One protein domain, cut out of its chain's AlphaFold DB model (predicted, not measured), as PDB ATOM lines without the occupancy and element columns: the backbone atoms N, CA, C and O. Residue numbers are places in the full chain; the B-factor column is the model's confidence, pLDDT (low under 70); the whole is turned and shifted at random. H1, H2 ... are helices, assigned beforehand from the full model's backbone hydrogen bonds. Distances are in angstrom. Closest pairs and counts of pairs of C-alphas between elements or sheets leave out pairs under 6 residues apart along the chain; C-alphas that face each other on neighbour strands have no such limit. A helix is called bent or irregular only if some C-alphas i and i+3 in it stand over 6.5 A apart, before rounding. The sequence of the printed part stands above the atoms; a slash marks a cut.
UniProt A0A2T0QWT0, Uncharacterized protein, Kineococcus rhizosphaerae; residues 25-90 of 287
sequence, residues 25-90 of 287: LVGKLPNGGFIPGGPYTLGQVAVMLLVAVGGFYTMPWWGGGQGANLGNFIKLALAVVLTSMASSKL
ATOM      1  N   LEU A  25     -14.094 -16.055  62.130       51.47
ATOM      2  CA  LEU A  25     -14.871 -17.135  61.565       51.47
ATOM      3  C   LEU A  25     -15.043 -16.723  60.116       51.47
ATOM      4  O   LEU A  25     -16.129 -16.389  59.653       51.47
ATOM      5  N   VAL A  26     -13.910 -16.712  59.420       52.31
ATOM      6  CA  VAL A  26     -13.851 -16.909  57.986       52.31
ATOM      7  C   VAL A  26     -14.501 -18.279  57.787       52.31
ATOM      8  O   VAL A  26     -13.876 -19.305  58.033       52.31
ATOM      9  N   GLY A  27     -15.814 -18.297  57.553       49.09
ATOM     10  CA  GLY A  27     -16.592 -19.538  57.527       49.09
ATOM     11  C   GLY A  27     -18.064 -19.418  57.915       49.09
ATOM     12  O   GLY A  27     -18.812 -20.352  57.642       49.09
ATOM     13  N   LYS A  28     -18.519 -18.303  58.504       51.53
ATOM     14  CA  LYS A  28     -19.961 -18.008  58.529       51.53
ATOM     15  C   LYS A  28     -20.332 -17.284  57.241       51.53
ATOM     16  O   LYS A  28     -20.003 -16.112  57.081       51.53
ATOM     17  N   LEU A  29     -20.998 -17.989  56.326       59.72
ATOM     18  CA  LEU A  29     -21.691 -17.336  55.218       59.72
ATOM     19  C   LEU A  29     -22.729 -16.355  55.798       59.72
ATOM     20  O   LEU A  29     -23.309 -16.646  56.850       59.72
ATOM     21  N   PRO A  30     -23.021 -15.232  55.118       60.06
ATOM     22  CA  PRO A  30     -24.070 -14.290  55.530       60.06
ATOM     23  C   PRO A  30     -25.456 -14.950  55.667       60.06
ATOM     24  O   PRO A  30     -26.321 -14.427  56.357       60.06
ATOM     25  N   ASN A  31     -25.629 -16.149  55.104       65.38
ATOM     26  CA  ASN A  31     -26.838 -16.963  55.203       65.38
ATOM     27  C   ASN A  31     -26.941 -17.778  56.510       65.38
ATOM     28  O   ASN A  31     -27.838 -18.602  56.643       65.38
ATOM     29  N   GLY A  32     -26.003 -17.638  57.455       61.28
ATOM     30  CA  GLY A  32     -26.027 -18.342  58.747       61.28
ATOM     31  C   GLY A  32     -25.769 -19.855  58.674       61.28
ATOM     32  O   GLY A  32     -25.586 -20.489  59.714       61.28
ATOM     33  N   GLY A  33     -25.701 -20.427  57.471       64.88
ATOM     34  CA  GLY A  33     -25.374 -21.827  57.239       64.88
ATOM     35  C   GLY A  33     -23.941 -22.145  57.656       64.88
ATOM     36  O   GLY A  33     -22.983 -21.521  57.196       64.88
ATOM     37  N   PHE A  34     -23.796 -23.136  58.531       53.06
ATOM     38  CA  PHE A  34     -22.515 -23.785  58.763       53.06
ATOM     39  C   PHE A  34     -22.184 -24.632  57.535       53.06
ATOM     40  O   PHE A  34     -22.986 -25.471  57.134       53.06
ATOM     41  N   ILE A  35     -21.014 -24.411  56.932       61.53
ATOM     42  CA  ILE A  35     -20.537 -25.261  55.839       61.53
ATOM     43  C   ILE A  35     -20.420 -26.697  56.391       61.53
ATOM     44  O   ILE A  35     -19.761 -26.890  57.425       61.53
ATOM     45  N   PRO A  36     -21.068 -27.701  55.769       53.84
ATOM     46  CA  PRO A  36     -20.937 -29.093  56.183       53.84
ATOM     47  C   PRO A  36     -19.458 -29.495  56.084       53.84
ATOM     48  O   PRO A  36     -18.850 -29.434  55.016       53.84
ATOM     49  N   GLY A  37     -18.854 -29.808  57.235       57.69
ATOM     50  CA  GLY A  37     -17.401 -29.968  57.402       57.69
ATOM     51  C   GLY A  37     -16.787 -29.098  58.509       57.69
ATOM     52  O   GLY A  37     -15.646 -29.325  58.906       57.69
ATOM     53  N   GLY A  38     -17.555 -28.155  59.068       57.81
ATOM     54  CA  GLY A  38     -17.079 -27.214  60.085       57.81
ATOM     55  C   GLY A  38     -16.339 -26.026  59.459       57.81
ATOM     56  O   GLY A  38     -16.159 -25.979  58.243       57.81
ATOM     57  N   PRO A  39     -15.930 -25.018  60.252       62.09
ATOM     58  CA  PRO A  39     -15.099 -23.939  59.741       62.09
ATOM     59  C   PRO A  39     -13.780 -24.555  59.284       62.09
ATOM     60  O   PRO A  39     -12.929 -24.864  60.122       62.09
ATOM     61  N   TYR A  40     -13.636 -24.769  57.971       61.69
ATOM     62  CA  TYR A  40     -12.374 -25.163  57.366       61.69
ATOM     63  C   TYR A  40     -11.343 -24.159  57.842       61.69
ATOM     64  O   TYR A  40     -11.355 -22.986  57.461       61.69
ATOM     65  N   THR A  41     -10.515 -24.595  58.785       67.31
ATOM     66  CA  THR A  41      -9.485 -23.725  59.330       67.31
ATOM     67  C   THR A  41      -8.650 -23.289  58.137       67.31
ATOM     68  O   THR A  41      -8.286 -24.125  57.318       67.31
ATOM     69  N   LEU A  42      -8.349 -21.999  58.000       70.12
ATOM     70  CA  LEU A  42      -7.468 -21.500  56.933       70.12
ATOM     71  C   LEU A  42      -6.190 -22.362  56.794       70.12
ATOM     72  O   LEU A  42      -5.647 -22.519  55.706       70.12
ATOM     73  N   GLY A  43      -5.764 -22.982  57.903       71.06
ATOM     74  CA  GLY A  43      -4.726 -24.007  57.953       71.06
ATOM     75  C   GLY A  43      -5.006 -25.276  57.137       71.06
ATOM     76  O   GLY A  43      -4.099 -25.726  56.457       71.06
ATOM     77  N   GLN A  44      -6.214 -25.845  57.135       72.62
ATOM     78  CA  GLN A  44      -6.561 -26.999  56.289       72.62
ATOM     79  C   GLN A  44      -6.443 -26.672  54.800       72.62
ATOM     80  O   GLN A  44      -5.867 -27.460  54.056       72.62
ATOM     81  N   VAL A  45      -6.924 -25.497  54.379       78.69
ATOM     82  CA  VAL A  45      -6.781 -25.038  52.986       78.69
ATOM     83  C   VAL A  45      -5.306 -24.828  52.648       78.69
ATOM     84  O   VAL A  45      -4.839 -25.301  51.615       78.69
ATOM     85  N   ALA A  46      -4.546 -24.191  53.543       80.00
ATOM     86  CA  ALA A  46      -3.113 -23.987  53.360       80.00
ATOM     87  C   ALA A  46      -2.334 -25.312  53.289       80.00
ATOM     88  O   ALA A  46      -1.452 -25.452  52.447       80.00
ATOM     89  N   VAL A  47      -2.666 -26.299  54.128       82.31
ATOM     90  CA  VAL A  47      -2.039 -27.629  54.120       82.31
ATOM     91  C   VAL A  47      -2.402 -28.387  52.847       82.31
ATOM     92  O   VAL A  47      -1.506 -28.922  52.204       82.31
ATOM     93  N   MET A  48      -3.674 -28.393  52.436       80.56
ATOM     94  CA  MET A  48      -4.083 -29.008  51.168       80.56
ATOM     95  C   MET A  48      -3.348 -28.390  49.982       80.56
ATOM     96  O   MET A  48      -2.819 -29.125  49.150       80.56
ATOM     97  N   LEU A  49      -3.260 -27.060  49.931       87.31
ATOM     98  CA  LEU A  49      -2.535 -26.355  48.879       87.31
ATOM     99  C   LEU A  49      -1.046 -26.717  48.896       87.31
ATOM    100  O   LEU A  49      -0.471 -26.997  47.851       87.31
ATOM    101  N   LEU A  50      -0.424 -26.764  50.075       89.00
ATOM    102  CA  LEU A  50       0.995 -27.081  50.221       89.00
ATOM    103  C   LEU A  50       1.312 -28.526  49.810       89.00
ATOM    104  O   LEU A  50       2.313 -28.757  49.136       89.00
ATOM    105  N   VAL A  51       0.448 -29.486  50.149       89.12
ATOM    106  CA  VAL A  51       0.583 -30.888  49.721       89.12
ATOM    107  C   VAL A  51       0.326 -31.028  48.222       89.12
ATOM    108  O   VAL A  51       1.069 -31.739  47.554       89.12
ATOM    109  N   ALA A  52      -0.671 -30.334  47.670       88.12
ATOM    110  CA  ALA A  52      -0.958 -30.368  46.238       88.12
ATOM    111  C   ALA A  52       0.201 -29.783  45.417       88.12
ATOM    112  O   ALA A  52       0.675 -30.425  44.483       88.12
ATOM    113  N   VAL A  53       0.709 -28.607  45.799       92.12
ATOM    114  CA  VAL A  53       1.847 -27.956  45.133       92.12
ATOM    115  C   VAL A  53       3.121 -28.780  45.319       92.12
ATOM    116  O   VAL A  53       3.800 -29.083  44.341       92.12
ATOM    117  N   GLY A  54       3.437 -29.204  46.545       90.56
ATOM    118  CA  GLY A  54       4.623 -30.020  46.819       90.56
ATOM    119  C   GLY A  54       4.582 -31.375  46.110       90.56
ATOM    120  O   GLY A  54       5.575 -31.809  45.527       90.56
ATOM    121  N   GLY A  55       3.422 -32.026  46.094       87.81
ATOM    122  CA  GLY A  55       3.206 -33.279  45.381       87.81
ATOM    123  C   GLY A  55       3.291 -33.118  43.863       87.81
ATOM    124  O   GLY A  55       3.861 -33.981  43.204       87.81
ATOM    125  N   PHE A  56       2.829 -31.991  43.312       88.62
ATOM    126  CA  PHE A  56       2.984 -31.661  41.893       88.62
ATOM    127  C   PHE A  56       4.456 -31.451  41.504       88.62
ATOM    128  O   PHE A  56       4.917 -32.011  40.514       88.62
ATOM    129  N   TYR A  57       5.230 -30.721  42.313       89.94
ATOM    130  CA  TYR A  57       6.662 -30.507  42.056       89.94
ATOM    131  C   TYR A  57       7.515 -31.765  42.254       89.94
ATOM    132  O   TYR A  57       8.528 -31.928  41.580       89.94
ATOM    133  N   THR A  58       7.121 -32.660  43.161       87.44
ATOM    134  CA  THR A  58       7.823 -33.937  43.391       87.44
ATOM    135  C   THR A  58       7.366 -35.047  42.445       87.44
ATOM    136  O   THR A  58       8.040 -36.069  42.345       87.44
ATOM    137  N   MET A  59       6.268 -34.843  41.710       87.25
ATOM    138  CA  MET A  59       5.688 -35.791  40.753       87.25
ATOM    139  C   MET A  59       6.700 -36.363  39.748       87.25
ATOM    140  O   MET A  59       6.641 -37.564  39.501       87.25
ATOM    141  N   PRO A  60       7.673 -35.603  39.204       84.94
ATOM    142  CA  PRO A  60       8.677 -36.166  38.301       84.94
ATOM    143  C   PRO A  60       9.583 -37.219  38.957       84.94
ATOM    144  O   PRO A  60      10.073 -38.107  38.267       84.94
ATOM    145  N   TRP A  61       9.795 -37.146  40.276       84.44
ATOM    146  CA  TRP A  61      10.715 -38.036  40.996       84.44
ATOM    147  C   TRP A  61      10.122 -39.419  41.274       84.44
ATOM    148  O   TRP A  61      10.862 -40.394  41.337       84.44
ATOM    149  N   TRP A  62       8.799 -39.521  41.429       84.19
ATOM    150  CA  TRP A  62       8.108 -40.789  41.708       84.19
ATOM    151  C   TRP A  62       7.123 -41.209  40.607       84.19
ATOM    152  O   TRP A  62       6.656 -42.345  40.590       84.19
ATOM    153  N   GLY A  63       6.809 -40.311  39.674       76.38
ATOM    154  CA  GLY A  63       5.828 -40.505  38.606       76.38
ATOM    155  C   GLY A  63       6.373 -41.132  37.322       76.38
ATOM    156  O   GLY A  63       5.622 -41.221  36.354       76.38
ATOM    157  N   GLY A  64       7.641 -41.559  37.300       77.94
ATOM    158  CA  GLY A  64       8.224 -42.303  36.176       77.94
ATOM    159  C   GLY A  64       8.675 -41.453  34.983       77.94
ATOM    160  O   GLY A  64       8.767 -41.972  33.877       77.94
ATOM    161  N   GLY A  65       8.948 -40.156  35.175       72.12
ATOM    162  CA  GLY A  65       9.580 -39.284  34.170       72.12
ATOM    163  C   GLY A  65       8.715 -38.881  32.964       72.12
ATOM    164  O   GLY A  65       8.943 -37.814  32.397       72.12
ATOM    165  N   GLN A  66       7.692 -39.655  32.597       63.91
ATOM    166  CA  GLN A  66       6.705 -39.258  31.591       63.91
ATOM    167  C   GLN A  66       5.594 -38.443  32.258       63.91
ATOM    168  O   GLN A  66       4.891 -38.921  33.150       63.91
ATOM    169  N   GLY A  67       5.521 -37.165  31.874       63.41
ATOM    170  CA  GLY A  67       4.730 -36.129  32.533       63.41
ATOM    171  C   GLY A  67       3.257 -36.475  32.755       63.41
ATOM    172  O   GLY A  67       2.694 -37.316  32.071       63.41
ATOM    173  N   ALA A  68       2.656 -35.799  33.739       71.38
ATOM    174  CA  ALA A  68       1.216 -35.556  33.899       71.38
ATOM    175  C   ALA A  68       0.243 -36.691  33.484       71.38
ATOM    176  O   ALA A  68      -0.845 -36.425  32.980       71.38
ATOM    177  N   ASN A  69       0.594 -37.957  33.720       85.69
ATOM    178  CA  ASN A  69      -0.314 -39.073  33.475       85.69
ATOM    179  C   ASN A  69      -1.509 -38.996  34.435       85.69
ATOM    180  O   ASN A  69      -1.334 -38.759  35.634       85.69
ATOM    181  N   LEU A  70      -2.719 -39.259  33.929       85.88
ATOM    182  CA  LEU A  70      -3.960 -39.217  34.715       85.88
ATOM    183  C   LEU A  70      -3.867 -40.064  35.999       85.88
ATOM    184  O   LEU A  70      -4.305 -39.639  37.066       85.88
ATOM    185  N   GLY A  71      -3.194 -41.218  35.930       88.25
ATOM    186  CA  GLY A  71      -2.955 -42.075  37.095       88.25
ATOM    187  C   GLY A  71      -2.126 -41.409  38.200       88.25
ATOM    188  O   GLY A  71      -2.381 -41.634  39.382       88.25
ATOM    189  N   ASN A  72      -1.170 -40.546  37.852       86.56
ATOM    190  CA  ASN A  72      -0.375 -39.819  38.840       86.56
ATOM    191  C   ASN A  72      -1.196 -38.692  39.494       86.56
ATOM    192  O   ASN A  72      -1.038 -38.457  40.692       86.56
ATOM    193  N   PHE A  73      -2.118 -38.049  38.766       87.00
ATOM    194  CA  PHE A  73      -3.053 -37.079  39.355       87.00
ATOM    195  C   PHE A  73      -4.026 -37.730  40.337       87.00
ATOM    196  O   PHE A  73      -4.272 -37.171  41.402       87.00
ATOM    197  N   ILE A  74      -4.531 -38.928  40.026       90.62
ATOM    198  CA  ILE A  74      -5.398 -39.683  40.942       90.62
ATOM    199  C   ILE A  74      -4.637 -40.031  42.226       90.62
ATOM    200  O   ILE A  74      -5.149 -39.799  43.320       90.62
ATOM    201  N   LYS A  75      -3.391 -40.514  42.117       88.81
ATOM    202  CA  LYS A  75      -2.529 -40.779  43.285       88.81
ATOM    203  C   LYS A  75      -2.297 -39.519  44.119       88.81
ATOM    204  O   LYS A  75      -2.396 -39.574  45.342       88.81
ATOM    205  N   LEU A  76      -2.028 -38.387  43.466       88.88
ATOM    206  CA  LEU A  76      -1.840 -37.101  44.133       88.88
ATOM    207  C   LEU A  76      -3.114 -36.654  44.863       88.88
ATOM    208  O   LEU A  76      -3.046 -36.282  46.031       88.88
ATOM    209  N   ALA A  77      -4.275 -36.736  44.211       88.75
ATOM    210  CA  ALA A  77      -5.561 -36.403  44.816       88.75
ATOM    211  C   ALA A  77      -5.854 -37.291  46.034       88.75
ATOM    212  O   ALA A  77      -6.236 -36.784  47.089       88.75
ATOM    213  N   LEU A  78      -5.597 -38.599  45.927       92.00
ATOM    214  CA  LEU A  78      -5.768 -39.544  47.030       92.00
ATOM    215  C   LEU A  78      -4.843 -39.203  48.208       92.00
ATOM    216  O   LEU A  78      -5.286 -39.165  49.353       92.00
ATOM    217  N   ALA A  79      -3.576 -38.891  47.926       88.38
ATOM    218  CA  ALA A  79      -2.610 -38.467  48.934       88.38
ATOM    219  C   ALA A  79      -3.048 -37.169  49.627       88.38
ATOM    220  O   ALA A  79      -2.988 -37.074  50.852       88.38
ATOM    221  N   VAL A  80      -3.544 -36.186  48.872       88.56
ATOM    222  CA  VAL A  80      -4.057 -34.915  49.403       88.56
ATOM    223  C   VAL A  80      -5.258 -35.152  50.330       88.56
ATOM    224  O   VAL A  80      -5.271 -34.640  51.451       88.56
ATOM    225  N   VAL A  81      -6.226 -35.981  49.924       86.25
ATOM    226  CA  VAL A  81      -7.401 -36.331  50.747       86.25
ATOM    227  C   VAL A  81      -6.992 -37.077  52.019       86.25
ATOM    228  O   VAL A  81      -7.411 -36.686  53.110       86.25
ATOM    229  N   LEU A  82      -6.126 -38.091  51.916       87.94
ATOM    230  CA  LEU A  82      -5.632 -38.853  53.068       87.94
ATOM    231  C   LEU A  82      -4.859 -37.968  54.048       87.94
ATOM    232  O   LEU A  82      -5.081 -38.036  55.255       87.94
ATOM    233  N   THR A  83      -3.993 -37.092  53.535       85.62
ATOM    234  CA  THR A  83      -3.216 -36.166  54.370       85.62
ATOM    235  C   THR A  83      -4.132 -35.153  55.056       85.62
ATOM    236  O   THR A  83      -3.941 -34.845  56.232       85.62
ATOM    237  N   SER A  84      -5.175 -34.681  54.368       80.56
ATOM    238  CA  SER A  84      -6.189 -33.796  54.950       80.56
ATOM    239  C   SER A  84      -6.996 -34.489  56.056       80.56
ATOM    240  O   SER A  84      -7.151 -33.931  57.144       80.56
ATOM    241  N   MET A  85      -7.431 -35.737  55.842       82.44
ATOM    242  CA  MET A  85      -8.102 -36.537  56.877       82.44
ATOM    243  C   MET A  85      -7.194 -36.829  58.077       82.44
ATOM    244  O   MET A  85      -7.636 -36.764  59.224       82.44
ATOM    245  N   ALA A  86      -5.917 -37.128  57.847       81.56
ATOM    246  CA  ALA A  86      -4.956 -37.313  58.930       81.56
ATOM    247  C   ALA A  86      -4.744 -36.004  59.710       81.56
ATOM    248  O   ALA A  86      -4.756 -35.996  60.943       81.56
ATOM    249  N   SER A  87      -4.636 -34.876  59.003       77.81
ATOM    250  CA  SER A  87      -4.484 -33.554  59.612       77.81
ATOM    251  C   SER A  87      -5.722 -33.114  60.394       77.81
ATOM    252  O   SER A  87      -5.577 -32.356  61.352       77.81
ATOM    253  N   SER A  88      -6.927 -33.555  60.021       71.00
ATOM    254  CA  SER A  88      -8.160 -33.212  60.741       71.00
ATOM    255  C   SER A  88      -8.309 -33.992  62.051       71.00
ATOM    256  O   SER A  88      -8.805 -33.448  63.040       71.00
ATOM    257  N   LYS A  89      -7.812 -35.234  62.100       74.88
ATOM    258  CA  LYS A  89      -7.719 -36.022  63.340       74.88
ATOM    259  C   LYS A  89      -6.631 -35.525  64.281       74.88
ATOM    260  O   LYS A  89      -6.742 -35.718  65.493       74.88
ATOM    261  N   LEU A  90      -5.619 -34.839  63.756       71.81
ATOM    262  CA  LEU A  90      -4.588 -34.199  64.556       71.81
ATOM    263  C   LEU A  90      -5.163 -32.950  65.243       71.81
ATOM    264  O   LEU A  90      -4.900 -31.808  64.869       71.81
TER     265      LEU A  90
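Overview. This is residues 25 to 90 of the 287 residues of an uncharacterized protein of Kineococcus rhizosphaerae (UniProt A0A2T0QWT0). A looped tail, residues 25 to 41, leads into a helical hairpin, H1 and H2, whose two helices cross at a moderate angle. Residues 29 to 34 of the tail stick out. The printed part has 66 residues with two named helices, H1 then H2, and no named strand: all helix. It is loose, with a radius of gyration of the C-alphas of 15.1 A, and only just elongated, spanning 48 by 24 by 15 A.

Arrangement. H1, residues 42 to 62, has a kink of 37 degrees near residue 56 and is irregular, with C-alphas 57 and 60 7.1 A apart. It touches H2, residues 70 to 89; their closest C-alphas, of Val 51 and Val 80, are 6.2 A apart. They run opposite ways at a tilt of 36 degrees, only just steep. Every O i to N i+4 pair is within hydrogen-bond range in H2, 14 of 17 in H1.

Along the chain. H1 runs 29.1 A from C-alpha 42 at (-7.468, -21.500, 56.933). H2 runs 29.0 A to C-alpha 89 at (-7.719, -36.022, 63.340).

Size, cuts and confidence. The farthest C-alphas, of Gly 32 and Gly 65, are 48.1 A apart. The printed part has no cut. The link H1 to H2 is short. Residues 25 to 41 and 66 to 67 have pLDDT under 70.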